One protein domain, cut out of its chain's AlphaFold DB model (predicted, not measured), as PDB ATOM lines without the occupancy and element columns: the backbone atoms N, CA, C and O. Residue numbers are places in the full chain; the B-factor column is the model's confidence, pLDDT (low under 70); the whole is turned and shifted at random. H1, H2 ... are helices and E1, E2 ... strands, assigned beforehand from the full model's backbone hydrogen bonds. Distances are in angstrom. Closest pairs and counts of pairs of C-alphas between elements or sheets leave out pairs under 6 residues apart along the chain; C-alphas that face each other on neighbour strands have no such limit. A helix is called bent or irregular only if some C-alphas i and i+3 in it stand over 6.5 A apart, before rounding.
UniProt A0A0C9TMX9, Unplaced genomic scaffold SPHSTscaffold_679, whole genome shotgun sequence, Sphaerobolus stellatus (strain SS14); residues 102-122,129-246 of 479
ATOM      1  N   CYS A 102      32.348   9.680  60.876       81.06
ATOM      2  CA  CYS A 102      31.437  10.310  59.919       81.06
ATOM      3  C   CYS A 102      30.933  11.681  60.374       81.06
ATOM      4  O   CYS A 102      30.947  12.628  59.598       81.06
ATOM      5  N   GLU A 103      30.535  11.816  61.633       78.88
ATOM      6  CA  GLU A 103      30.001  13.070  62.151       78.88
ATOM      7  C   GLU A 103      31.109  14.119  62.330       78.88
ATOM      8  O   GLU A 103      30.903  15.270  61.956       78.88
ATOM      9  N   LEU A 104      32.308  13.720  62.783       81.50
ATOM     10  CA  LEU A 104      33.473  14.617  62.851       81.50
ATOM     11  C   LEU A 104      33.860  15.156  61.472       81.50
ATOM     12  O   LEU A 104      34.121  16.350  61.317       81.50
ATOM     13  N   TYR A 105      33.850  14.290  60.460       86.69
ATOM     14  CA  TYR A 105      34.090  14.701  59.085       86.69
ATOM     15  C   TYR A 105      33.031  15.699  58.611       86.69
ATOM     16  O   TYR A 105      33.378  16.776  58.133       86.69
ATOM     17  N   ILE A 106      31.746  15.390  58.788       84.75
ATOM     18  CA  ILE A 106      30.659  16.279  58.366       84.75
ATOM     19  C   ILE A 106      30.729  17.632  59.087       84.75
ATOM     20  O   ILE A 106      30.519  18.667  58.459       84.75
ATOM     21  N   GLN A 107      31.089  17.656  60.372       77.25
ATOM     22  CA  GLN A 107      31.325  18.903  61.101       77.25
ATOM     23  C   GLN A 107      32.523  19.685  60.564       77.25
ATOM     24  O   GLN A 107      32.456  20.910  60.486       77.25
ATOM     25  N   SER A 108      33.592  18.999  60.146       84.81
ATOM     26  CA  SER A 108      34.763  19.649  59.544       84.81
ATOM     27  C   SER A 108      34.438  20.383  58.238       84.81
ATOM     28  O   SER A 108      35.106  21.358  57.904       84.81
ATOM     29  N   LEU A 109      33.379  19.965  57.533       81.88
ATOM     30  CA  LEU A 109      32.883  20.652  56.338       81.88
ATOM     31  C   LEU A 109      32.149  21.962  56.672       81.88
ATOM     32  O   LEU A 109      32.037  22.834  55.809       81.88
ATOM     33  N   GLY A 110      31.646  22.116  57.904       79.62
ATOM     34  CA  GLY A 110      31.009  23.337  58.400       79.62
ATOM     35  C   GLY A 110      29.946  23.896  57.449       79.62
ATOM     36  O   GLY A 110      28.997  23.205  57.070       79.62
ATOM     37  N   GLY A 111      30.123  25.156  57.035       75.62
ATOM     38  CA  GLY A 111      29.203  25.846  56.125       75.62
ATOM     39  C   GLY A 111      29.040  25.172  54.757       75.62
ATOM     40  O   GLY A 111      27.962  25.249  54.177       75.62
ATOM     41  N   ALA A 112      30.045  24.433  54.270       82.25
ATOM     42  CA  ALA A 112      29.962  23.749  52.977       82.25
ATOM     43  C   ALA A 112      28.957  22.587  52.990       82.25
ATOM     44  O   ALA A 112      28.290  22.337  51.986       82.25
ATOM     45  N   PHE A 113      28.807  21.896  54.127       85.38
ATOM     46  CA  PHE A 113      27.754  20.889  54.283       85.38
ATOM     47  C   PHE A 113      26.366  21.535  54.265       85.38
ATOM     48  O   PHE A 113      25.438  20.980  53.685       85.38
ATOM     49  N   HIS A 114      26.228  22.712  54.880       78.12
ATOM     50  CA  HIS A 114      24.955  23.423  54.934       78.12
ATOM     51  C   HIS A 114      24.498  23.871  53.543       78.12
ATOM     52  O   HIS A 114      23.364  23.591  53.177       78.12
ATOM     53  N   THR A 115      25.391  24.436  52.724       85.25
ATOM     54  CA  THR A 115      25.071  24.792  51.330       85.25
ATOM     55  C   THR A 115      24.583  23.580  50.532       85.25
ATOM     56  O   THR A 115      23.536  23.639  49.902       85.25
ATOM     57  N   GLN A 116      25.273  22.439  50.635       86.06
ATOM     58  CA  GLN A 116      24.859  21.213  49.938       86.06
ATOM     59  C   GLN A 116      23.544  20.626  50.470       86.06
ATOM     60  O   GLN A 116      22.841  19.928  49.740       86.06
ATOM     61  N   PHE A 117      23.226  20.863  51.743       85.81
ATOM     62  CA  PHE A 117      21.963  20.447  52.338       85.81
ATOM     63  C   PHE A 117      20.799  21.316  51.856       85.81
ATOM     64  O   PHE A 117      19.778  20.756  51.469       85.81
ATOM     65  N   GLU A 118      20.964  22.639  51.818       83.50
ATOM     66  CA  GLU A 118      19.964  23.569  51.273       83.50
ATOM     67  C   GLU A 118      19.672  23.271  49.797       83.50
ATOM     68  O   GLU A 118      18.512  23.129  49.409       83.50
ATOM     69  N   ASP A 119      20.719  23.048  48.997       88.12
ATOM     70  CA  ASP A 119      20.578  22.651  47.593       88.12
ATOM     71  C   ASP A 119      19.810  21.323  47.456       88.12
ATOM     72  O   ASP A 119      18.958  21.168  46.582       88.12
ATOM     73  N   ALA A 120      20.073  20.354  48.342       85.75
ATOM     74  CA  ALA A 120      19.385  19.061  48.348       85.75
ATOM     75  C   ALA A 120      17.937  19.134  48.869       85.75
ATOM     76  O   ALA A 120      17.145  18.238  48.578       85.75
ATOM     77  N   MET A 121      17.600  20.166  49.641       86.00
ATOM     78  CA  MET A 121      16.263  20.424  50.175       86.00
ATOM     79  C   MET A 121      15.399  21.281  49.241       86.00
ATOM     80  O   MET A 121      14.193  21.404  49.469       86.00
ATOM     81  N   GLN A 122      15.976  21.861  48.184       88.25
ATOM     82  CA  GLN A 122      15.267  22.756  47.278       88.25
ATOM     83  C   GLN A 122      14.058  22.059  46.626       88.25
ATOM     84  O   GLN A 122      14.190  21.100  45.869       88.25
ATOM     85  N   ASN A 129      13.460  16.840  56.130       73.38
ATOM     86  CA  ASN A 129      14.766  17.328  56.595       73.38
ATOM     87  C   ASN A 129      15.644  16.207  57.165       73.38
ATOM     88  O   ASN A 129      16.806  16.066  56.789       73.38
ATOM     89  N   GLY A 130      15.087  15.372  58.048       71.19
ATOM     90  CA  GLY A 130      15.834  14.281  58.679       71.19
ATOM     91  C   GLY A 130      16.334  13.232  57.679       71.19
ATOM     92  O   GLY A 130      17.483  12.796  57.763       71.19
ATOM     93  N   ALA A 131      15.501  12.854  56.706       75.19
ATOM     94  CA  ALA A 131      15.840  11.840  55.710       75.19
ATOM     95  C   ALA A 131      16.883  12.354  54.704       75.19
ATOM     96  O   ALA A 131      17.875  11.670  54.438       75.19
ATOM     97  N   VAL A 132      16.704  13.580  54.199       80.19
ATOM     98  CA  VAL A 132      17.641  14.219  53.261       80.19
ATOM     99  C   VAL A 132      18.999  14.434  53.926       80.19
ATOM    100  O   VAL A 132      20.029  14.072  53.354       80.19
ATOM    101  N   ARG A 133      19.018  14.913  55.178       80.50
ATOM    102  CA  ARG A 133      20.259  15.137  55.936       80.50
ATOM    103  C   ARG A 133      21.022  13.832  56.150       80.50
ATOM    104  O   ARG A 133      22.231  13.799  55.941       80.50
ATOM    105  N   GLN A 134      20.336  12.744  56.518       77.25
ATOM    106  CA  GLN A 134      20.969  11.428  56.682       77.25
ATOM    107  C   GLN A 134      21.515  10.868  55.363       77.25
ATOM    108  O   GLN A 134      22.633  10.352  55.335       77.25
ATOM    109  N   SER A 135      20.763  11.005  54.266       84.12
ATOM    110  CA  SER A 135      21.203  10.566  52.938       84.12
ATOM    111  C   SER A 135      22.445  11.329  52.465       84.12
ATOM    112  O   SER A 135      23.414  10.720  52.012       84.12
ATOM    113  N   LEU A 136      22.461  12.657  52.635       86.62
ATOM    114  CA  LEU A 136      23.596  13.498  52.254       86.62
ATOM    115  C   LEU A 136      24.851  13.174  53.075       86.62
ATOM    116  O   LEU A 136      25.932  13.039  52.506       86.62
ATOM    117  N   ARG A 137      24.710  12.976  54.395       85.81
ATOM    118  CA  ARG A 137      25.824  12.546  55.258       85.81
ATOM    119  C   ARG A 137      26.437  11.243  54.781       85.81
ATOM    120  O   ARG A 137      27.654  11.155  54.648       85.81
ATOM    121  N   LYS A 138      25.590  10.253  54.493       87.94
ATOM    122  CA  LYS A 138      26.040   8.963  53.975       87.94
ATOM    123  C   LYS A 138      26.772   9.132  52.644       87.94
ATOM    124  O   LYS A 138      27.875   8.629  52.504       87.94
ATOM    125  N   LYS A 139      26.204   9.893  51.704       90.50
ATOM    126  CA  LYS A 139      26.817  10.149  50.392       90.50
ATOM    127  C   LYS A 139      28.209  10.776  50.510       90.50
ATOM    128  O   LYS A 139      29.120  10.350  49.811       90.50
ATOM    129  N   LEU A 140      28.368  11.779  51.372       90.81
ATOM    130  CA  LEU A 140      29.649  12.464  51.568       90.81
ATOM    131  C   LEU A 140      30.677  11.585  52.278       90.81
ATOM    132  O   LEU A 140      31.850  11.611  51.929       90.81
ATOM    133  N   TRP A 141      30.237  10.779  53.239       90.88
ATOM    134  CA  TRP A 141      31.105   9.819  53.908       90.88
ATOM    135  C   TRP A 141      31.571   8.700  52.972       90.88
ATOM    136  O   TRP A 141      32.758   8.390  52.929       90.88
ATOM    137  N   ASP A 142      30.656   8.135  52.185       91.12
ATOM    138  CA  ASP A 142      30.948   7.065  51.225       91.12
ATOM    139  C   ASP A 142      31.829   7.558  50.057       91.12
ATOM    140  O   ASP A 142      32.460   6.748  49.385       91.12
ATOM    141  N   ALA A 143      31.895   8.876  49.823       93.38
ATOM    142  CA  ALA A 143      32.785   9.492  48.837       93.38
ATOM    143  C   ALA A 143      34.243   9.627  49.315       93.38
ATOM    144  O   ALA A 143      35.128   9.850  48.488       93.38
ATOM    145  N   LEU A 144      34.501   9.503  50.622       92.88
ATOM    146  CA  LEU A 144      35.858   9.504  51.160       92.88
ATOM    147  C   LEU A 144      36.596   8.214  50.808       92.88
ATOM    148  O   LEU A 144      36.014   7.130  50.741       92.88
ATOM    149  N   THR A 145      37.914   8.322  50.675       94.44
ATOM    150  CA  THR A 145      38.770   7.138  50.587       94.44
ATOM    151  C   THR A 145      38.762   6.363  51.905       94.44
ATOM    152  O   THR A 145      38.522   6.908  52.986       94.44
ATOM    153  N   GLN A 146      39.078   5.069  51.841       90.56
ATOM    154  CA  GLN A 146      39.138   4.225  53.035       90.56
ATOM    155  C   GLN A 146      40.182   4.727  54.052       90.56
ATOM    156  O   GLN A 146      39.973   4.621  55.258       90.56
ATOM    157  N   GLU A 147      41.276   5.324  53.574       91.75
ATOM    158  CA  GLU A 147      42.322   5.923  54.412       91.75
ATOM    159  C   GLU A 147      41.807   7.147  55.184       91.75
ATOM    160  O   GLU A 147      42.051   7.276  56.386       91.75
ATOM    161  N   GLU A 148      41.032   8.015  54.531       91.50
ATOM    162  CA  GLU A 148      40.398   9.166  55.179       91.50
ATOM    163  C   GLU A 148      39.338   8.730  56.192       91.50
ATOM    164  O   GLU A 148      39.303   9.250  57.308       91.50
ATOM    165  N   GLN A 149      38.511   7.739  55.849       90.00
ATOM    166  CA  GLN A 149      37.525   7.183  56.778       90.00
ATOM    167  C   GLN A 149      38.192   6.595  58.029       90.00
ATOM    168  O   GLN A 149      37.714   6.831  59.144       90.00
ATOM    169  N   CYS A 150      39.310   5.875  57.870       89.62
ATOM    170  CA  CYS A 150      40.113   5.376  58.990       89.62
ATOM    171  C   CYS A 150      40.638   6.527  59.853       89.62
ATOM    172  O   CYS A 150      40.405   6.526  61.059       89.62
ATOM    173  N   LYS A 151      41.237   7.559  59.246       92.75
ATOM    174  CA  LYS A 151      41.753   8.733  59.969       92.75
ATOM    175  C   LYS A 151      40.684   9.402  60.840       92.75
ATOM    176  O   LYS A 151      40.928   9.679  62.012       92.75
ATOM    177  N   TRP A 152      39.496   9.653  60.291       89.69
ATOM    178  CA  TRP A 152      38.393  10.255  61.047       89.69
ATOM    179  C   TRP A 152      37.845   9.320  62.132       89.69
ATOM    180  O   TRP A 152      37.436   9.769  63.202       89.69
ATOM    181  N   THR A 153      37.856   8.011  61.879       85.94
ATOM    182  CA  THR A 153      37.458   7.002  62.866       85.94
ATOM    183  C   THR A 153      38.439   6.943  64.038       85.94
ATOM    184  O   THR A 153      37.999   6.884  65.186       85.94
ATOM    185  N   ASP A 154      39.742   7.031  63.776       86.25
ATOM    186  CA  ASP A 154      40.780   7.049  64.810       86.25
ATOM    187  C   ASP A 154      40.677   8.313  65.674       86.25
ATOM    188  O   ASP A 154      40.690   8.229  66.904       86.25
ATOM    189  N   GLN A 155      40.447   9.477  65.056       83.94
ATOM    190  CA  GLN A 155      40.201  10.734  65.775       83.94
ATOM    191  C   GLN A 155      38.956  10.661  66.673       83.94
ATOM    192  O   GLN A 155      38.982  11.117  67.819       83.94
ATOM    193  N   ALA A 156      37.875  10.040  66.193       79.31
ATOM    194  CA  ALA A 156      36.684   9.787  67.002       79.31
ATOM    195  C   ALA A 156      36.975   8.866  68.197       79.31
ATOM    196  O   ALA A 156      36.465   9.090  69.299       79.31
ATOM    197  N   GLN A 157      37.798   7.832  68.007       76.88
ATOM    198  CA  GLN A 157      38.190   6.924  69.086       76.88
ATOM    199  C   GLN A 157      39.074   7.610  70.134       76.88
ATOM    200  O   GLN A 157      38.856   7.405  71.329       76.88
ATOM    201  N   GLU A 158      40.013   8.459  69.718       81.62
ATOM    202  CA  GLU A 158      40.857   9.239  70.627       81.62
ATOM    203  C   GLU A 158      40.029  10.239  71.447       81.62
ATOM    204  O   GLU A 158      40.134  10.285  72.679       81.62
ATOM    205  N   ALA A 159      39.115  10.965  70.793       72.75
ATOM    206  CA  ALA A 159      38.174  11.853  71.468       72.75
ATOM    207  C   ALA A 159      37.306  11.089  72.484       72.75
ATOM    208  O   ALA A 159      37.096  11.562  73.602       72.75
ATOM    209  N   LYS A 160      36.863   9.870  72.144       70.88
ATOM    210  CA  LYS A 160      36.116   8.991  73.058       70.88
ATOM    211  C   LYS A 160      36.930   8.617  74.283       70.88
ATOM    212  O   LYS A 160      36.415   8.703  75.395       70.88
ATOM    213  N   ALA A 161      38.174   8.191  74.083       70.75
ATOM    214  CA  ALA A 161      39.058   7.789  75.168       70.75
ATOM    215  C   ALA A 161      39.330   8.963  76.122       70.75
ATOM    216  O   ALA A 161      39.223   8.800  77.337       70.75
ATOM    217  N   SER A 162      39.580  10.161  75.579       70.88
ATOM    218  CA  SER A 162      39.767  11.386  76.368       70.88
ATOM    219  C   SER A 162      38.526  11.748  77.187       70.88
ATOM    220  O   SER A 162      38.628  12.153  78.343       70.88
ATOM    221  N   LEU A 163      37.339  11.586  76.601       63.88
ATOM    222  CA  LEU A 163      36.089  11.995  77.228       63.88
ATOM    223  C   LEU A 163      35.615  10.976  78.281       63.88
ATOM    224  O   LEU A 163      35.154  11.379  79.345       63.88
ATOM    225  N   MET A 164      35.830   9.672  78.064       62.44
ATOM    226  CA  MET A 164      35.601   8.646  79.093       62.44
ATOM    227  C   MET A 164      36.549   8.801  80.289       62.44
ATOM    228  O   MET A 164      36.095   8.715  81.424       62.44
ATOM    229  N   ALA A 165      37.826   9.128  80.054       62.53
ATOM    230  CA  ALA A 165      38.787   9.370  81.133       62.53
ATOM    231  C   ALA A 165      38.406  10.555  82.045       62.53
ATOM    232  O   ALA A 165      38.796  10.579  83.209       62.53
ATOM    233  N   LYS A 166      37.644  11.530  81.532       54.88
ATOM    234  CA  LYS A 166      37.168  12.695  82.300       54.88
ATOM    235  C   LYS A 166      35.889  12.406  83.086       54.88
ATOM    236  O   LYS A 166      35.754  12.850  84.217       54.88
ATOM    237  N   VAL A 167      34.971  11.615  82.530       52.53
ATOM    238  CA  VAL A 167      33.711  11.245  83.208       52.53
ATOM    239  C   VAL A 167      33.958  10.417  84.468       52.53
ATOM    240  O   VAL A 167      33.272  10.618  85.469       52.53
ATOM    241  N   ASP A 168      34.964   9.542  84.454       51.19
ATOM    242  CA  ASP A 168      35.340   8.739  85.623       51.19
ATOM    243  C   ASP A 168      35.908   9.590  86.785       51.19
ATOM    244  O   ASP A 168      35.992   9.105  87.912       51.19
ATOM    245  N   ALA A 169      36.245  10.869  86.551       49.50
ATOM    246  CA  ALA A 169      36.728  11.799  87.578       49.50
ATOM    247  C   ALA A 169      35.605  12.492  88.385       49.50
ATOM    248  O   ALA A 169      35.894  13.139  89.391       49.50
ATOM    249  N   GLY A 170      34.331  12.328  88.002       49.81
ATOM    250  CA  GLY A 170      33.175  12.673  88.844       49.81
ATOM    251  C   GLY A 170      32.816  14.160  88.983       49.81
ATOM    252  O   GLY A 170      32.002  14.489  89.848       49.81
ATOM    253  N   ASP A 171      33.357  15.065  88.162       56.38
ATOM    254  CA  ASP A 171      33.012  16.491  88.233       56.38
ATOM    255  C   ASP A 171      31.636  16.774  87.582       56.38
ATOM    256  O   ASP A 171      31.362  16.416  86.432       56.38
ATOM    257  N   ALA A 172      30.747  17.461  88.308       53.09
ATOM    258  CA  ALA A 172      29.443  17.901  87.805       53.09
ATOM    259  C   ALA A 172      29.569  18.832  86.583       53.09
ATOM    260  O   ALA A 172      28.663  18.885  85.744       53.09
ATOM    261  N   ARG A 173      30.702  19.534  86.445       56.16
ATOM    262  CA  ARG A 173      31.020  20.346  85.264       56.16
ATOM    263  C   ARG A 173      31.200  19.487  84.007       56.16
ATOM    264  O   ARG A 173      30.727  19.868  82.936       56.16
ATOM    265  N   ASP A 174      31.790  18.304  84.149       62.91
ATOM    266  CA  ASP A 174      32.022  17.369  83.044       62.91
ATOM    267  C   ASP A 174      30.734  16.663  82.607       62.91
ATOM    268  O   ASP A 174      30.542  16.392  81.418       62.91
ATOM    269  N   LEU A 175      29.789  16.462  83.533       64.69
ATOM    270  CA  LEU A 175      28.444  15.986  83.211       64.69
ATOM    271  C   LEU A 175      27.695  16.964  82.292       64.69
ATOM    272  O   LEU A 175      27.053  16.534  81.333       64.69
ATOM    273  N   GLY A 176      27.796  18.272  82.551       66.19
ATOM    274  CA  GLY A 176      27.192  19.301  81.701       66.19
ATOM    275  C   GLY A 176      27.754  19.284  80.275       66.19
ATOM    276  O   GLY A 176      26.997  19.342  79.305       66.19
ATOM    277  N   ILE A 177      29.073  19.118  80.139       65.94
ATOM    278  CA  ILE A 177      29.756  18.997  78.840       65.94
ATOM    279  C   ILE A 177      29.308  17.721  78.110       65.94
ATOM    280  O   ILE A 177      28.948  17.773  76.932       65.94
ATOM    281  N   ALA A 178      29.270  16.586  78.811       69.44
ATOM    282  CA  ALA A 178      28.830  15.300  78.274       69.44
ATOM    283  C   ALA A 178      27.368  15.326  77.796       69.44
ATOM    284  O   ALA A 178      27.056  14.827  76.708       69.44
ATOM    285  N   LEU A 179      26.469  15.931  78.579       73.06
ATOM    286  CA  LEU A 179      25.072  16.107  78.187       73.06
ATOM    287  C   LEU A 179      24.940  17.028  76.977       73.06
ATOM    288  O   LEU A 179      24.181  16.711  76.068       73.06
ATOM    289  N   SER A 180      25.684  18.135  76.950       71.31
ATOM    290  CA  SER A 180      25.671  19.075  75.828       71.31
ATOM    291  C   SER A 180      26.094  18.404  74.525       71.31
ATOM    292  O   SER A 180      25.365  18.469  73.534       71.31
ATOM    293  N   ALA A 181      27.193  17.646  74.546       69.81
ATOM    294  CA  ALA A 181      27.636  16.864  73.396       69.81
ATOM    295  C   ALA A 181      26.584  15.829  72.955       69.81
ATOM    296  O   ALA A 181      26.309  15.687  71.765       69.81
ATOM    297  N   THR A 182      25.944  15.147  73.910       75.31
ATOM    298  CA  THR A 182      24.915  14.133  73.621       75.31
ATOM    299  C   THR A 182      23.656  14.746  73.002       75.31
ATOM    300  O   THR A 182      23.121  14.211  72.032       75.31
ATOM    301  N   LEU A 183      23.177  15.869  73.542       77.38
ATOM    302  CA  LEU A 183      22.003  16.574  73.022       77.38
ATOM    303  C   LEU A 183      22.281  17.189  71.648       77.38
ATOM    304  O   LEU A 183      21.403  17.162  70.787       77.38
ATOM    305  N   ARG A 184      23.507  17.672  71.416       72.50
ATOM    306  CA  ARG A 184      23.955  18.143  70.104       72.50
ATOM    307  C   ARG A 184      23.968  17.020  69.067       72.50
ATOM    308  O   ARG A 184      23.382  17.199  68.007       72.50
ATOM    309  N   ASP A 185      24.572  15.866  69.358       70.31
ATOM    310  CA  ASP A 185      24.568  14.704  68.444       70.31
ATOM    311  C   ASP A 185      23.134  14.253  68.125       70.31
ATOM    312  O   ASP A 185      22.784  14.006  66.968       70.31
ATOM    313  N   LEU A 186      22.263  14.212  69.136       71.56
ATOM    314  CA  LEU A 186      20.861  13.861  68.942       71.56
ATOM    315  C   LEU A 186      20.136  14.882  68.054       71.56
ATOM    316  O   LEU A 186      19.392  14.486  67.154       71.56
ATOM    317  N   GLY A 187      20.364  16.177  68.274       71.75
ATOM    318  CA  GLY A 187      19.767  17.247  67.477       71.75
ATOM    319  C   GLY A 187      20.264  17.253  66.041       71.75
ATOM    320  O   GLY A 187      19.456  17.312  65.120       71.75
ATOM    321  N   LEU A 188      21.559  17.021  65.824       68.75
ATOM    322  CA  LEU A 188      22.129  16.865  64.490       68.75
ATOM    323  C   LEU A 188      21.497  15.693  63.723       68.75
ATOM    324  O   LEU A 188      21.257  15.824  62.524       68.75
ATOM    325  N   ARG A 189      21.203  14.564  64.378       64.44
ATOM    326  CA  ARG A 189      20.599  13.383  63.724       64.44
ATOM    327  C   ARG A 189      19.107  13.518  63.440       64.44
ATOM    328  O   ARG A 189      18.614  12.893  62.501       64.44
ATOM    329  N   THR A 190      18.392  14.249  64.290       71.75
ATOM    330  CA  THR A 190      16.919  14.317  64.286       71.75
ATOM    331  C   THR A 190      16.375  15.622  63.713       71.75
ATOM    332  O   THR A 190      15.217  15.667  63.310       71.75
ATOM    333  N   GLY A 191      17.191  16.676  63.671       68.31
ATOM    334  CA  GLY A 191      16.754  18.045  63.405       68.31
ATOM    335  C   GLY A 191      16.049  18.708  64.593       68.31
ATOM    336  O   GLY A 191      15.498  19.793  64.433       68.31
ATOM    337  N   TYR A 192      16.021  18.078  65.773       73.62
ATOM    338  CA  TYR A 192      15.335  18.627  66.942       73.62
ATOM    339  C   TYR A 192      16.166  19.664  67.691       73.62
ATOM    340  O   TYR A 192      17.383  19.544  67.840       73.62
ATOM    341  N   VAL A 193      15.455  20.658  68.220       74.81
ATOM    342  CA  VAL A 193      15.980  21.663  69.140       74.81
ATOM    343  C   VAL A 193      15.781  21.156  70.562       74.81
ATOM    344  O   VAL A 193      14.676  20.766  70.944       74.81
ATOM    345  N   PHE A 194      16.847  21.180  71.353       80.12
ATOM    346  CA  PHE A 194      16.807  20.792  72.757       80.12
ATOM    347  C   PHE A 194      17.097  21.998  73.630       80.12
ATOM    348  O   PHE A 194      18.069  22.717  73.415       80.12
ATOM    349  N   HIS A 195      16.273  22.181  74.649       82.50
ATOM    350  CA  HIS A 195      16.536  23.114  75.724       82.50
ATOM    351  C   HIS A 195      16.392  22.362  77.042       82.50
ATOM    352  O   HIS A 195      15.331  21.813  77.342       82.50
ATOM    353  N   LEU A 196      17.486  22.282  77.790       83.00
ATOM    354  CA  LEU A 196      17.554  21.556  79.043       83.00
ATOM    355  C   LEU A 196      17.980  22.495  80.162       83.00
ATOM    356  O   LEU A 196      19.054  23.094  80.121       83.00
ATOM    357  N   LEU A 197      17.160  22.523  81.205       84.06
ATOM    358  CA  LEU A 197      17.491  23.119  82.485       84.06
ATOM    359  C   LEU A 197      17.784  22.016  83.486       84.06
ATOM    360  O   LEU A 197      16.963  21.120  83.700       84.06
ATOM    361  N   ALA A 198      18.958  22.075  84.097       79.62
ATOM    362  CA  ALA A 198      19.386  21.065  85.039       79.62
ATOM    363  C   ALA A 198      20.131  21.679  86.225       79.62
ATOM    364  O   ALA A 198      20.751  22.737  86.141       79.62
ATOM    365  N   ALA A 199      19.975  21.030  87.372       76.88
ATOM    366  CA  ALA A 199      20.482  21.494  88.648       76.88
ATOM    367  C   ALA A 199      21.383  20.419  89.254       76.88
ATOM    368  O   ALA A 199      21.039  19.235  89.251       76.88
ATOM    369  N   GLY A 200      22.546  20.842  89.732       70.50
ATOM    370  CA  GLY A 200      23.503  20.012  90.440       70.50
ATOM    371  C   GLY A 200      23.265  20.034  91.951       70.50
ATOM    372  O   GLY A 200      22.272  20.592  92.428       70.50
ATOM    373  N   PRO A 201      24.165  19.411  92.727       63.16
ATOM    374  CA  PRO A 201      24.091  19.460  94.178       63.16
ATOM    375  C   PRO A 201      24.204  20.904  94.689       63.16
ATOM    376  O   PRO A 201      24.790  21.779  94.037       63.16
ATOM    377  N   VAL A 202      23.624  21.141  95.866       62.41
ATOM    378  CA  VAL A 202      23.840  22.373  96.626       62.41
ATOM    379  C   VAL A 202      25.273  22.371  97.146       62.41
ATOM    380  O   VAL A 202      25.688  21.420  97.807       62.41
ATOM    381  N   GLY A 203      26.028  23.410  96.792       56.81
ATOM    382  CA  GLY A 203      27.384  23.623  97.275       56.81
ATOM    383  C   GLY A 203      27.416  23.984  98.759       56.81
ATOM    384  O   GLY A 203      26.384  24.218  99.391       56.81
ATOM    385  N   GLU A 204      28.620  24.058  99.317       46.38
ATOM    386  CA  GLU A 204      28.855  24.398 100.729       46.38
ATOM    387  C   GLU A 204      28.298  25.778 101.120       46.38
ATOM    388  O   GLU A 204      27.927  26.006 102.269       46.38
ATOM    389  N   ASP A 205      28.158  26.688 100.153       48.78
ATOM    390  CA  ASP A 205      27.558  28.011 100.333       48.78
ATOM    391  C   ASP A 205      26.017  27.995 100.377       48.78
ATOM    392  O   ASP A 205      25.376  29.048 100.462       48.78
ATOM    393  N   GLY A 206      25.406  26.811 100.306       49.44
ATOM    394  CA  GLY A 206      23.960  26.642 100.273       49.44
ATOM    395  C   GLY A 206      23.335  27.002  98.924       49.44
ATOM    396  O   GLY A 206      22.106  27.041  98.822       49.44
ATOM    397  N   LYS A 207      24.136  27.253  97.877       57.34
ATOM    398  CA  LYS A 207      23.626  27.545  96.535       57.34
ATOM    399  C   LYS A 207      23.682  26.315  95.644       57.34
ATOM    400  O   LYS A 207      24.663  25.584  95.575       57.34
ATOM    401  N   MET A 208      22.595  26.104  94.920       68.25
ATOM    402  CA  MET A 208      22.484  25.046  93.927       68.25
ATOM    403  C   MET A 208      23.167  25.477  92.632       68.25
ATOM    404  O   MET A 208      22.852  26.537  92.085       68.25
ATOM    405  N   SER A 209      24.073  24.645  92.125       68.38
ATOM    406  CA  SER A 209      24.617  24.835  90.781       68.38
ATOM    407  C   SER A 209      23.505  24.606  89.756       68.38
ATOM    408  O   SER A 209      22.813  23.594  89.790       68.38
ATOM    409  N   THR A 210      23.288  25.552  88.849       69.75
ATOM    410  CA  THR A 210      22.308  25.407  87.764       69.75
ATOM    411  C   THR A 210      23.013  25.530  86.434       69.75
ATOM    412  O   THR A 210      23.820  26.441  86.255       69.75
ATOM    413  N   PHE A 211      22.676  24.658  85.500       74.12
ATOM    414  CA  PHE A 211      23.204  24.657  84.151       74.12
ATOM    415  C   PHE A 211      22.056  24.630  83.149       74.12
ATOM    416  O   PHE A 211      21.039  23.959  83.326       74.12
ATOM    417  N   ASN A 212      22.245  25.402  82.090       76.38
ATOM    418  CA  ASN A 212      21.384  25.425  80.929       76.38
ATOM    419  C   ASN A 212      22.189  24.863  79.761       76.38
ATOM    420  O   ASN A 212      23.329  25.268  79.534       76.38
ATOM    421  N   ILE A 213      21.590  23.923  79.044       72.69
ATOM    422  CA  ILE A 213      22.144  23.360  77.826       72.69
ATOM    423  C   ILE A 213      21.112  23.569  76.727       72.69
ATOM    424  O   ILE A 213      20.018  23.006  76.773       72.69
ATOM    425  N   THR A 214      21.474  24.365  75.726       75.06
ATOM    426  CA  THR A 214      20.633  24.609  74.555       75.06
ATOM    427  C   THR A 214      21.349  24.123  73.302       75.06
ATOM    428  O   THR A 214      22.512  24.442  73.073       75.06
ATOM    429  N   HIS A 215      20.643  23.347  72.488       75.50
ATOM    430  CA  HIS A 215      21.039  23.005  71.131       75.50
ATOM    431  C   HIS A 215      19.945  23.466  70.171       75.50
ATOM    432  O   HIS A 215      18.849  22.908  70.180       75.50
ATOM    433  N   ALA A 216      20.257  24.464  69.344       73.19
ATOM    434  CA  ALA A 216      19.399  24.973  68.281       73.19
ATOM    435  C   ALA A 216      20.250  25.138  67.007       73.19
ATOM    436  O   ALA A 216      21.003  26.104  66.915       73.19
ATOM    437  N   PRO A 217      20.213  24.183  66.057       59.38
ATOM    438  CA  PRO A 217      21.118  24.206  64.910       59.38
ATOM    439  C   PRO A 217      20.815  25.334  63.908       59.38
ATOM    440  O   PRO A 217      21.742  25.817  63.271       59.38
ATOM    441  N   GLU A 218      19.555  25.774  63.784       60.94
ATOM    442  CA  GLU A 218      19.101  26.734  62.754       60.94
ATOM    443  C   GLU A 218      18.138  27.806  63.321       60.94
ATOM    444  O   GLU A 218      17.275  28.331  62.625       60.94
ATOM    445  N   GLY A 219      18.258  28.151  64.609       57.88
ATOM    446  CA  GLY A 219      17.386  29.145  65.240       57.88
ATOM    447  C   GLY A 219      18.045  29.867  66.406       57.88
ATOM    448  O   GLY A 219      19.032  29.397  66.971       57.88
ATOM    449  N   SER A 220      17.486  31.017  66.779       59.94
ATOM    450  CA  SER A 220      17.867  31.704  68.011       59.94
ATOM    451  C   SER A 220      17.656  30.763  69.202       59.94
ATOM    452  O   SER A 220      16.674  30.017  69.241       59.94
ATOM    453  N   GLU A 221      18.580  30.771  70.167       69.88
ATOM    454  CA  GLU A 221      18.451  29.947  71.372       69.88
ATOM    455  C   GLU A 221      17.058  30.113  71.997       69.88
ATOM    456  O   GLU A 221      16.486  31.202  71.969       69.88
ATOM    457  N   TYR A 222      16.504  29.050  72.588       74.88
ATOM    458  CA  TYR A 222      15.168  29.094  73.203       74.88
ATOM    459  C   TYR A 222      15.011  30.269  74.188       74.88
ATOM    460  O   TYR A 222      13.981  30.934  74.235       74.88
ATOM    461  N   GLN A 223      16.094  30.585  74.900       76.88
ATOM    462  CA  GLN A 223      16.208  31.721  75.817       76.88
ATOM    463  C   GLN A 223      15.928  33.072  75.144       76.88
ATOM    464  O   GLN A 223      15.342  33.960  75.751       76.88
ATOM    465  N   ASN A 224      16.346  33.204  73.885       76.69
ATOM    466  CA  ASN A 224      16.277  34.430  73.093       76.69
ATOM    467  C   ASN A 224      14.952  34.552  72.328       76.69
ATOM    468  O   ASN A 224      14.623  35.631  71.848       76.69
ATOM    469  N   THR A 225      14.205  33.454  72.185       78.06
ATOM    470  CA  THR A 225      12.913  33.427  71.474       78.06
ATOM    471  C   THR A 225      11.718  33.461  72.417       78.06
ATOM    472  O   THR A 225      10.632  33.878  72.021       78.06
ATOM    473  N   HIS A 226      11.898  33.041  73.669       77.81
ATOM    474  CA  HIS A 226      10.842  33.065  74.665       77.81
ATOM    475  C   HIS A 226      10.722  34.453  75.309       77.81
ATOM    476  O   HIS A 226      11.641  34.931  75.973       77.81
ATOM    477  N   VAL A 227       9.543  35.069  75.184       83.25
ATOM    478  CA  VAL A 227       9.221  36.350  75.835       83.25
ATOM    479  C   VAL A 227       9.364  36.206  77.352       83.25
ATOM    480  O   VAL A 227       8.746  35.329  77.963       83.25
ATOM    481  N   ASP A 228      10.206  37.039  77.960       85.75
ATOM    482  CA  ASP A 228      10.516  37.018  79.394       85.75
ATOM    483  C   ASP A 228      10.967  35.644  79.917       85.75
ATOM    484  O   ASP A 228      10.568  35.202  81.000       85.75
ATOM    485  N   TYR A 229      11.825  34.960  79.155       85.19
ATOM    486  CA  TYR A 229      12.408  33.666  79.522       85.19
ATOM    487  C   TYR A 229      12.901  33.604  80.981       85.19
ATOM    488  O   TYR A 229      12.615  32.643  81.701       85.19
ATOM    489  N   GLN A 230      13.586  34.656  81.444       87.25
ATOM    490  CA  GLN A 230      14.091  34.730  82.814       87.25
ATOM    491  C   GLN A 230      12.959  34.602  83.844       87.25
ATOM    492  O   GLN A 230      13.040  33.791  84.766       87.25
ATOM    493  N   THR A 231      11.889  35.377  83.673       86.50
ATOM    494  CA  THR A 231      10.786  35.491  84.635       86.50
ATOM    495  C   THR A 231       9.829  34.305  84.565       86.50
ATOM    496  O   THR A 231       9.329  33.860  85.599       86.50
ATOM    497  N   HIS A 232       9.569  33.787  83.363       85.38
ATOM    498  CA  HIS A 232       8.537  32.774  83.130       85.38
ATOM    499  C   HIS A 232       9.059  31.340  83.090       85.38
ATOM    500  O   HIS A 232       8.293  30.419  83.368       85.38
ATOM    501  N   VAL A 233      10.342  31.136  82.788       85.81
ATOM    502  CA  VAL A 233      10.912  29.793  82.636       85.81
ATOM    503  C   VAL A 233      12.015  29.561  83.657       85.81
ATOM    504  O   VAL A 233      11.881  28.690  84.520       85.81
ATOM    505  N   TYR A 234      13.084  30.356  83.605       84.56
ATOM    506  CA  TYR A 234      14.295  30.062  84.367       84.56
ATOM    507  C   TYR A 234      14.121  30.263  85.879       84.56
ATOM    508  O   TYR A 234      14.428  29.354  86.649       84.56
ATOM    509  N   GLU A 235      13.583  31.399  86.335       83.50
ATOM    510  CA  GLU A 235      13.371  31.653  87.769       83.50
ATOM    511  C   GLU A 235      12.344  30.701  88.416       83.50
ATOM    512  O   GLU A 235      12.611  30.193  89.512       83.50
ATOM    513  N   PRO A 236      11.187  30.399  87.788       83.31
ATOM    514  CA  PRO A 236      10.271  29.379  88.293       83.31
ATOM    515  C   PRO A 236      10.910  27.991  88.355       83.31
ATOM    516  O   PRO A 236      10.768  27.306  89.367       83.31
ATOM    517  N   TRP A 237      11.656  27.592  87.321       87.62
ATOM    518  CA  TRP A 237      12.377  26.321  87.321       87.62
ATOM    519  C   TRP A 237      13.445  26.274  88.420       87.62
ATOM    520  O   TRP A 237      13.548  25.277  89.129       87.62
ATOM    521  N   LYS A 238      14.198  27.358  88.623       82.56
ATOM    522  CA  LYS A 238      15.226  27.456  89.666       82.56
ATOM    523  C   LYS A 238      14.624  27.320  91.064       82.56
ATOM    524  O   LYS A 238      15.173  26.595  91.893       82.56
ATOM    525  N   ARG A 239      13.475  27.962  91.313       79.44
ATOM    526  CA  ARG A 239      12.697  27.795  92.553       79.44
ATOM    527  C   ARG A 239      12.231  26.353  92.732       79.44
ATOM    528  O   ARG A 239      12.492  25.767  93.779       79.44
ATOM    529  N   TYR A 240      11.640  25.761  91.695       82.06
ATOM    530  CA  TYR A 240      11.226  24.357  91.713       82.06
ATOM    531  C   TYR A 240      12.396  23.408  92.000       82.06
ATOM    532  O   TYR A 240      12.281  22.522  92.839       82.06
ATOM    533  N   ALA A 241      13.537  23.588  91.336       80.00
ATOM    534  CA  ALA A 241      14.707  22.743  91.522       80.00
ATOM    535  C   ALA A 241      15.282  22.884  92.943       80.00
ATOM    536  O   ALA A 241      15.636  21.875  93.554       80.00
ATOM    537  N   ALA A 242      15.282  24.099  93.505       74.81
ATOM    538  CA  ALA A 242      15.676  24.327  94.889       74.81
ATOM    539  C   ALA A 242      14.734  23.602  95.864       74.81
ATOM    540  O   ALA A 242      15.218  22.916  96.756       74.81
ATOM    541  N   GLU A 243      13.412  23.683  95.661       73.75
ATOM    542  CA  GLU A 243      12.385  22.987  96.456       73.75
ATOM    543  C   GLU A 243      12.424  21.453  96.301       73.75
ATOM    544  O   GLU A 243      12.216  20.706  97.264       73.75
ATOM    545  N   ALA A 244      12.719  20.955  95.103       72.75
ATOM    546  CA  ALA A 244      12.849  19.530  94.834       72.75
ATOM    547  C   ALA A 244      14.111  18.951  95.489       72.75
ATOM    548  O   ALA A 244      14.043  17.906  96.139       72.75
ATOM    549  N   HIS A 245      15.248  19.647  95.374       73.44
ATOM    550  CA  HIS A 245      16.488  19.273  96.053       73.44
ATOM    551  C   HIS A 245      16.305  19.300  97.570       73.44
ATOM    552  O   HIS A 245      16.627  18.335  98.257       73.44
ATOM    553  N   ALA A 246      15.705  20.375  98.068       67.81
ATOM    554  CA  ALA A 246      15.253  20.532  99.434       67.81
ATOM    555  C   ALA A 246      14.490  19.299  99.953       67.81
ATOM    556  O   ALA A 246      14.884  18.657 100.929       67.81
TER     557      ALA A 246
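This is residues 102 to 122 and 129 to 246 of the 479 residues of an uncharacterized protein of Sphaerobolus stellatus (strain SS14) (UniProt A0A0C9TMX9). The model is a flat, open frame: a cluster of three short helices, H1 to H3, lies at one end, the long helix H4 runs away from it, and H5 folds back to reach H3, leaving a gap between H4 and H5. Beyond H5 the strand hairpin E1 and E2 lies between H5 and H7, with the short H6 near one end of the hairpin. The printed part has 139 residues, with seven named helices and two named strands in the order H1 H2 H3 H4 H5 E1 E2 H6 H7; the sheet, E1 - E2, is antiparallel and the class is mostly helix. The whole is loose, with a radius of gyration of the C-alphas of 19.0 A and spans of 55 by 39 by 19 A.

H1, residues 102 to 109, and H3, residues 129 to 142, touch about perpendicular at 88 degrees, with the C-alphas of Cys 102 and Trp 141 closest at 6.0 A. H2, residues 111 to 121, touches H3 at a steep tilt of 57 degrees, opposite ways, closest at the C-alphas of Phe 117 and Arg 133, 6.6 A. H4, residues 146 to 167, touches H1 with its residues 149 to 156 alone, closest at the C-alphas of Tyr 105 and Trp 152, 6.5 A. H4 and H5, residues 172 to 190, only just touch, and only at the corner, with 3 pairs of C-alphas within 8 A, the closest Val 167 and Asp 174 at 6.4 A. H5 touches H3 with residues 189 to 190 alone; the C-alphas of Gly 130 and Thr 190 are closest at 5.7 A. E1, residues 194 to 202, and E2, residues 208 to 215, form a hairpin, antiparallel at 165 degrees, with N 196 and O 213 at 2.8 A and N 211 and O 198 at 2.8 A, within hydrogen-bond range. The closest C-alphas of H5 and E2 are those of Arg 184 and His 215, 5.8 A. H6, residues 222 to 225, is close to but not clearly touching H7, residues 229 to 246, closest at the C-alphas of Gln 223 and Tyr 229, 5.7 A. The closest C-alphas of E1 and H7 are those of Ala 199 and Ala 241, 6.6 A; H5 and H7 are apart. Every O i to N i+4 pair is within hydrogen-bond range in H1, H2, H3, H4 and H5, against 11 of 14 in H7, and H6 is too short for such a pair.

H1 begins at C-alpha 102, (31.437, 10.310, 59.919), and H1, H2 and H3 are 11.0, 15.2 and 19.9 A long from first to last C-alpha. H4 is 31.5 A and H5 26.9 A, H5 beginning at C-alpha 172, (29.443, 17.901, 87.805). E1 is 24.9 A, E2 22.9 A and H6 5.2 A. H7, 24.0 A, ends at C-alpha 246, (15.253, 20.532, 99.434), and is only just irregular: C-alphas 232 and 235 are 6.8 A apart.

The two C-alphas farthest apart, those of Thr 145 and Ala 246, are 55.8 A from each other. Residues 123 to 128 are not printed, and C-alphas 122 and 129 across the cut are 10.8 A apart. Of the links printed whole, E2 to H6 is short and the others are tight. The mean pLDDT of the printed part is 75.8, and 36 residues are under 70, among them 163 to 178 and 201 to 210.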